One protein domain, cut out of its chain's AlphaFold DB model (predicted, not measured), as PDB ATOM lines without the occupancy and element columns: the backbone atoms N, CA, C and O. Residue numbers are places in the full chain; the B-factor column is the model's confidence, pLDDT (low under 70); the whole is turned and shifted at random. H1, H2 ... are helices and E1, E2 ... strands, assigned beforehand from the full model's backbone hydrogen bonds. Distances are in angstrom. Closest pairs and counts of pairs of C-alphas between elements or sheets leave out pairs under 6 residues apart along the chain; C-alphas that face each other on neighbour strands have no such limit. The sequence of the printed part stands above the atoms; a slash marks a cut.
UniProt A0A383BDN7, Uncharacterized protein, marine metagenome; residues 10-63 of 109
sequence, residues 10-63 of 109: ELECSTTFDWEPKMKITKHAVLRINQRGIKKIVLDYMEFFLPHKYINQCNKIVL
ATOM      1  N   GLU A  10       8.744  56.512   3.471       42.94
ATOM      2  CA  GLU A  10       8.605  55.507   4.534       42.94
ATOM      3  C   GLU A  10       7.936  55.972   5.839       42.94
ATOM      4  O   GLU A  10       8.530  56.065   6.908       42.94
ATOM      5  N   LEU A  11       6.606  56.118   5.775       43.09
ATOM      6  CA  LEU A  11       5.763  55.666   6.883       43.09
ATOM      7  C   LEU A  11       5.897  54.141   6.949       43.09
ATOM      8  O   LEU A  11       5.135  53.402   6.321       43.09
ATOM      9  N   GLU A  12       6.919  53.677   7.665       38.41
ATOM     10  CA  GLU A  12       6.975  52.309   8.154       38.41
ATOM     11  C   GLU A  12       5.667  52.039   8.898       38.41
ATOM     12  O   GLU A  12       5.357  52.635   9.929       38.41
ATOM     13  N   CYS A  13       4.852  51.166   8.316       38.84
ATOM     14  CA  CYS A  13       3.656  50.646   8.945       38.84
ATOM     15  C   CYS A  13       4.115  49.760  10.110       38.84
ATOM     16  O   CYS A  13       4.291  48.548   9.956       38.84
ATOM     17  N   SER A  14       4.378  50.372  11.269       37.50
ATOM     18  CA  SER A  14       4.664  49.678  12.519       37.50
ATOM     19  C   SER A  14       3.396  48.944  12.959       37.50
ATOM     20  O   SER A  14       2.604  49.416  13.769       37.50
ATOM     21  N   THR A  15       3.180  47.764  12.386       48.31
ATOM     22  CA  THR A  15       2.134  46.801  12.765       48.31
ATOM     23  C   THR A  15       2.484  46.046  14.049       48.31
ATOM     24  O   THR A  15       2.006  44.937  14.285       48.31
ATOM     25  N   THR A  16       3.286  46.640  14.931       44.75
ATOM     26  CA  THR A  16       3.306  46.238  16.334       44.75
ATOM     27  C   THR A  16       2.085  46.869  16.982       44.75
ATOM     28  O   THR A  16       2.134  47.931  17.588       44.75
ATOM     29  N   PHE A  17       0.939  46.223  16.768       42.84
ATOM     30  CA  PHE A  17      -0.234  46.427  17.599       42.84
ATOM     31  C   PHE A  17       0.187  46.016  19.016       42.84
ATOM     32  O   PHE A  17       0.235  44.824  19.334       42.84
ATOM     33  N   ASP A  18       0.631  46.993  19.808       45.03
ATOM     34  CA  ASP A  18       1.221  46.791  21.128       45.03
ATOM     35  C   ASP A  18       0.127  46.413  22.129       45.03
ATOM     36  O   ASP A  18      -0.375  47.216  22.912       45.03
ATOM     37  N   TRP A  19      -0.268  45.144  22.092       50.59
ATOM     38  CA  TRP A  19      -0.992  44.522  23.186       50.59
ATOM     39  C   TRP A  19      -0.015  44.381  24.354       50.59
ATOM     40  O   TRP A  19       0.865  43.512  24.333       50.59
ATOM     41  N   GLU A  20      -0.137  45.230  25.374       50.16
ATOM     42  CA  GLU A  20       0.531  44.968  26.648       50.16
ATOM     43  C   GLU A  20       0.031  43.615  27.182       50.16
ATOM     44  O   GLU A  20      -1.169  43.462  27.447       50.16
ATOM     45  N   PRO A  21       0.907  42.602  27.330       52.75
ATOM     46  CA  PRO A  21       0.485  41.326  27.876       52.75
ATOM     47  C   PRO A  21       0.124  41.533  29.349       52.75
ATOM     48  O   PRO A  21       0.988  41.837  30.177       52.75
ATOM     49  N   LYS A  22      -1.159  41.367  29.691       59.53
ATOM     50  CA  LYS A  22      -1.638  41.460  31.081       59.53
ATOM     51  C   LYS A  22      -1.035  40.359  31.954       59.53
ATOM     52  O   LYS A  22      -0.813  40.567  33.151       59.53
ATOM     53  N   MET A  23      -0.716  39.199  31.379       65.88
ATOM     54  CA  MET A  23      -0.049  38.123  32.102       65.88
ATOM     55  C   MET A  23       1.449  38.384  32.306       65.88
ATOM     56  O   MET A  23       2.238  38.465  31.365       65.88
ATOM     57  N   LYS A  24       1.879  38.383  33.573       75.88
ATOM     58  CA  LYS A  24       3.298  38.314  33.946       75.88
ATOM     59  C   LYS A  24       3.847  36.920  33.617       75.88
ATOM     60  O   LYS A  24       3.796  36.008  34.442       75.88
ATOM     61  N   ILE A  25       4.356  36.738  32.399       79.25
ATOM     62  CA  ILE A  25       4.953  35.470  31.963       79.25
ATOM     63  C   ILE A  25       6.343  35.319  32.594       79.25
ATOM     64  O   ILE A  25       7.211  36.180  32.463       79.25
ATOM     65  N   THR A  26       6.583  34.199  33.276       85.88
ATOM     66  CA  THR A  26       7.899  33.903  33.862       85.88
ATOM     67  C   THR A  26       8.913  33.497  32.788       85.88
ATOM     68  O   THR A  26       8.552  32.896  31.774       85.88
ATOM     69  N   LYS A  27      10.214  33.727  33.031       86.81
ATOM     70  CA  LYS A  27      11.298  33.317  32.110       86.81
ATOM     71  C   LYS A  27      11.211  31.831  31.724       86.81
ATOM     72  O   LYS A  27      11.366  31.474  30.560       86.81
ATOM     73  N   HIS A  28      10.889  30.964  32.687       87.50
ATOM     74  CA  HIS A  28      10.709  29.529  32.447       87.50
ATOM     75  C   HIS A  28       9.497  29.202  31.566       87.50
ATOM     76  O   HIS A  28       9.538  28.234  30.806       87.50
ATOM     77  N   ALA A  29       8.414  29.977  31.660       84.12
ATOM     78  CA  ALA A  29       7.255  29.801  30.794       84.12
ATOM     79  C   ALA A  29       7.580  30.209  29.349       84.12
ATOM     80  O   ALA A  29       7.270  29.443  28.437       84.12
ATOM     81  N   VAL A  30       8.286  31.330  29.145       86.69
ATOM     82  CA  VAL A  30       8.739  31.779  27.812       86.69
ATOM     83  C   VAL A  30       9.578  30.706  27.117       86.69
ATOM     84  O   VAL A  30       9.318  30.368  25.965       86.69
ATOM     85  N   LEU A  31      10.537  30.101  27.827       90.12
ATOM     86  CA  LEU A  31      11.350  29.015  27.270       90.12
ATOM     87  C   LEU A  31      10.493  27.830  26.802       90.12
ATOM     88  O   LEU A  31      10.694  27.328  25.698       90.12
ATOM     89  N   ARG A  32       9.500  27.411  27.597       88.44
ATOM     90  CA  ARG A  32       8.601  26.303  27.229       88.44
ATOM     91  C   ARG A  32       7.678  26.639  26.057       88.44
ATOM     92  O   ARG A  32       7.376  25.754  25.261       88.44
ATOM     93  N   ILE A  33       7.231  27.887  25.953       88.88
ATOM     94  CA  ILE A  33       6.449  28.394  24.816       88.88
ATOM     95  C   ILE A  33       7.288  28.306  23.537       88.88
ATOM     96  O   ILE A  33       6.847  27.710  22.551       88.88
ATOM     97  N   ASN A  34       8.523  28.814  23.592       88.38
ATOM     98  CA  ASN A  34       9.444  28.833  22.456       88.38
ATOM     99  C   ASN A  34       9.827  27.417  22.008       88.38
ATOM    100  O   ASN A  34       9.790  27.123  20.817       88.38
ATOM    101  N   GLN A  35      10.105  26.508  22.949       93.06
ATOM    102  CA  GLN A  35      10.386  25.094  22.656       93.06
ATOM    103  C   GLN A  35       9.227  24.381  21.947       93.06
ATOM    104  O   GLN A  35       9.448  23.430  21.205       93.06
ATOM    105  N   ARG A  36       7.986  24.828  22.170       88.81
ATOM    106  CA  ARG A  36       6.786  24.283  21.517       88.81
ATOM    107  C   ARG A  36       6.435  25.003  20.213       88.81
ATOM    108  O   ARG A  36       5.420  24.673  19.608       88.81
ATOM    109  N   GLY A  37       7.235  25.990  19.797       89.25
ATOM    110  CA  GLY A  37       7.000  26.774  18.582       89.25
ATOM    111  C   GLY A  37       5.737  27.639  18.637       89.25
ATOM    112  O   GLY A  37       5.191  27.999  17.593       89.25
ATOM    113  N   ILE A  38       5.236  27.959  19.833       87.81
ATOM    114  CA  ILE A  38       4.020  28.758  19.991       87.81
ATOM    115  C   ILE A  38       4.396  30.236  19.872       87.81
ATOM    116  O   ILE A  38       5.189  30.753  20.653       87.81
ATOM    117  N   LYS A  39       3.810  30.928  18.890       88.12
ATOM    118  CA  LYS A  39       4.008  32.371  18.708       88.12
ATOM    119  C   LYS A  39       3.251  33.162  19.776       88.12
ATOM    120  O   LYS A  39       2.141  32.784  20.146       88.12
ATOM    121  N   LYS A  40       3.807  34.307  20.186       83.69
ATOM    122  CA  LYS A  40       3.197  35.216  21.175       83.69
ATOM    123  C   LYS A  40       1.762  35.620  20.807       83.69
ATOM    124  O   LYS A  40       0.884  35.513  21.645       83.69
ATOM    125  N   ILE A  41       1.506  35.903  19.527       85.44
ATOM    126  CA  ILE A  41       0.171  36.251  18.999       85.44
ATOM    127  C   ILE A  41      -0.903  35.221  19.392       85.44
ATOM    128  O   ILE A  41      -2.042  35.578  19.673       85.44
ATOM    129  N   VAL A  42      -0.554  33.930  19.428       85.94
ATOM    130  CA  VAL A  42      -1.499  32.873  19.816       85.94
ATOM    131  C   VAL A  42      -1.810  32.944  21.311       85.94
ATOM    132  O   VAL A  42      -2.946  32.701  21.701       85.94
ATOM    133  N   LEU A  43      -0.824  33.280  22.143       85.38
ATOM    134  CA  LEU A  43      -1.019  33.449  23.584       85.38
ATOM    135  C   LEU A  43      -1.897  34.659  23.879       85.38
ATOM    136  O   LEU A  43      -2.852  34.522  24.638       85.38
ATOM    137  N   ASP A  44      -1.615  35.783  23.222       85.19
ATOM    138  CA  ASP A  44      -2.397  37.008  23.366       85.19
ATOM    139  C   ASP A  44      -3.855  36.733  22.950       85.19
ATOM    140  O   ASP A  44      -4.786  36.983  23.714       85.19
ATOM    141  N   TYR A  45      -4.071  36.073  21.803       86.50
ATOM    142  CA  TYR A  45      -5.412  35.643  21.388       86.50
ATOM    143  C   TYR A  45      -6.103  34.770  22.447       86.50
ATOM    144  O   TYR A  45      -7.281  34.959  22.754       86.50
ATOM    145  N   MET A  46      -5.380  33.798  23.009       85.62
ATOM    146  CA  MET A  46      -5.943  32.903  24.014       85.62
ATOM    147  C   MET A  46      -6.349  33.637  25.291       85.62
ATOM    148  O   MET A  46      -7.395  33.320  25.850       85.62
ATOM    149  N   GLU A  47      -5.551  34.601  25.735       82.81
ATOM    150  CA  GLU A  47      -5.815  35.382  26.941       82.81
ATOM    151  C   GLU A  47      -7.047  36.282  26.799       82.81
ATOM    152  O   GLU A  47      -7.872  36.332  27.712       82.81
ATOM    153  N   PHE A  48      -7.197  36.961  25.659       81.88
ATOM    154  CA  PHE A  48      -8.287  37.915  25.453       81.88
ATOM    155  C   PHE A  48      -9.622  37.255  25.099       81.88
ATOM    156  O   PHE A  48     -10.667  37.690  25.581       81.88
ATOM    157  N   PHE A  49      -9.607  36.224  24.250       83.25
ATOM    158  CA  PHE A  49     -10.838  35.711  23.640       83.25
ATOM    159  C   PHE A  49     -11.358  34.416  24.263       83.25
ATOM    160  O   PHE A  49     -12.545  34.116  24.115       83.25
ATOM    161  N   LEU A  50     -10.513  33.623  24.937       85.06
ATOM    162  CA  LEU A  50     -10.959  32.356  25.518       85.06
ATOM    163  C   LEU A  50     -11.265  32.468  27.017       85.06
ATOM    164  O   LEU A  50     -10.490  33.040  27.782       85.06
ATOM    165  N   PRO A  51     -12.355  31.830  27.482       81.88
ATOM    166  CA  PRO A  51     -12.649  31.760  28.904       81.88
ATOM    167  C   PRO A  51     -11.614  30.884  29.617       81.88
ATOM    168  O   PRO A  51     -11.358  29.739  29.226       81.88
ATOM    169  N   HIS A  52     -11.049  31.404  30.705       83.44
ATOM    170  CA  HIS A  52     -10.197  30.639  31.605       83.44
ATOM    171  C   HIS A  52     -11.044  29.913  32.656       83.44
ATOM    172  O   HIS A  52     -12.093  30.391  33.086       83.44
ATOM    173  N   LYS A  53     -10.585  28.735  33.081       84.00
ATOM    174  CA  LYS A  53     -11.178  27.986  34.195       84.00
ATOM    175  C   LYS A  53     -10.167  27.874  35.322       84.00
ATOM    176  O   LYS A  53      -9.048  27.421  35.087       84.00
ATOM    177  N   TYR A  54     -10.562  28.230  36.539       83.56
ATOM    178  CA  TYR A  54      -9.717  28.036  37.712       83.56
ATOM    179  C   TYR A  54      -9.792  26.579  38.177       83.56
ATOM    180  O   TYR A  54     -10.840  26.111  38.619       83.56
ATOM    181  N   ILE A  55      -8.700  25.831  38.021       86.19
ATOM    182  CA  ILE A  55      -8.621  24.406  38.367       86.19
ATOM    183  C   ILE A  55      -7.262  24.138  39.013       86.19
ATOM    184  O   ILE A  55      -6.227  24.413  38.406       86.19
ATOM    185  N   ASN A  56      -7.257  23.523  40.198       85.06
ATOM    186  CA  ASN A  56      -6.050  23.186  40.968       85.06
ATOM    187  C   ASN A  56      -5.145  24.406  41.195       85.06
ATOM    188  O   ASN A  56      -3.969  24.379  40.845       85.06
ATOM    189  N   GLN A  57      -5.718  25.485  41.732       81.19
ATOM    190  CA  GLN A  57      -4.999  26.725  42.049       81.19
ATOM    191  C   GLN A  57      -4.334  27.413  40.838       81.19
ATOM    192  O   GLN A  57      -3.376  28.166  40.982       81.19
ATOM    193  N   CYS A  58      -4.828  27.151  39.625       78.44
ATOM    194  CA  CYS A  58      -4.281  27.707  38.394       78.44
ATOM    195  C   CYS A  58      -5.390  28.062  37.396       78.44
ATOM    196  O   CYS A  58      -6.343  27.298  37.211       78.44
ATOM    197  N   ASN A  59      -5.243  29.204  36.718       80.50
ATOM    198  CA  ASN A  59      -6.082  29.584  35.585       80.50
ATOM    199  C   ASN A  59      -5.668  28.778  34.353       80.50
ATOM    200  O   ASN A  59      -4.589  28.972  33.795       80.50
ATOM    201  N   LYS A  60      -6.532  27.856  33.928       82.81
ATOM    202  CA  LYS A  60      -6.296  26.992  32.773       82.81
ATOM    203  C   LYS A  60      -7.120  27.454  31.582       82.81
ATOM    204  O   LYS A  60      -8.346  27.533  31.656       82.81
ATOM    205  N   ILE A  61      -6.437  27.660  30.462       83.25
ATOM    206  CA  ILE A  61      -7.043  27.815  29.140       83.25
ATOM    207  C   ILE A  61      -6.690  26.557  28.352       83.25
ATOM    208  O   ILE A  61      -5.517  26.262  28.127       83.25
ATOM    209  N   VAL A  62      -7.701  25.775  27.972       83.06
ATOM    210  CA  VAL A  62      -7.494  24.516  27.250       83.06
ATOM    211  C   VAL A  62      -7.944  24.687  25.811       83.06
ATOM    212  O   VAL A  62      -9.138  24.723  25.515       83.06
ATOM    213  N   LEU A  63      -6.974  24.739  24.901       83.62
ATOM    214  CA  LEU A  63      -7.241  24.758  23.472       83.62
ATOM    215  C   LEU A  63      -7.387  23.321  22.950       83.62
ATOM    216  O   LEU A  63      -6.439  22.698  22.480       83.62
TER     217      LEU A  63
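This is residues 10 to 63 of the 109 residues of an uncharacterized protein of marine metagenome (UniProt A0A383BDN7). Two short helices, H1 and H2, and a tiny two-strand hairpin, E1 and E2, make a loose body, the hairpin set off to one side of H2 and H1 set off from the end of H2 where Lys 40 is and turned well away from its direction, while residues 10 to 18 stick out as a free tail. The parts are loosely joined, with few contacts between them, and the tail makes much of the length. The printed part has 54 residues, with two named helices and two named strands in the order H1, H2, E1, E2 along the chain, and the sheet, in the order E1, E2, is antiparallel. The class is mixed, helices and strands, with under half of the residues in named elements. The whole is loose, with a radius of gyration of the C-alphas of 13.8 A, and the C-alphas span 51 by 24 by 19 A.

The one sheet is formed by strand E1, residues 53 to 55, and strand E2, residues 58 to 60, a hairpin of antiparallel neighbours with 135 degrees between their N-to-C directions. The C-alphas of Tyr 54 and Asn 59, which face each other, are 4.5 A apart. Within hydrogen-bond range are N 60 and O 53, at 2.8 A, and N 53 and O 60, at 2.9 A. A tight link of three residues joins E1 to the helix before it, H2, residues 40 to 49. H2 and E2 are apart. Helix H1, residues 27 to 35, is apart from E1 and from E2. H1 and H2 are joined by a tight link of four residues, yet they are apart, but only just, with their closest C-alphas at 8.4 A. In H1 and H2 every O i to N i+4 pair is within hydrogen-bond range.

E1 runs 6.1 A from first to last C-alpha and E2 6.0 A, the C-alpha of Lys 60 standing at (-6.296, 26.992, 32.773). H2 runs 14.3 A, from Lys 40 to Phe 49, whose C-alpha is at (-10.838, 35.711, 23.640). H1 runs 12.6 A, beginning with the C-alpha of Lys 27 at (11.298, 33.317, 32.110).

The C-alphas of Glu 10 and Asn 56, the two farthest apart, are 50.9 A from each other. Residues 10 to 26 hold no named element. Residues 10 to 18 stand free, and so do residues 24 to 29, of which 27 to 29 belong to H1. Without these stretches the body of 39 residues spans 25 by 21 by 17 A. The printed part has no cut, and the links H1 to H2, H2 to E1 and E1 to E2 are tight. The mean pLDDT of the printed part is 75.1, and residues 10 to 23 are under 70.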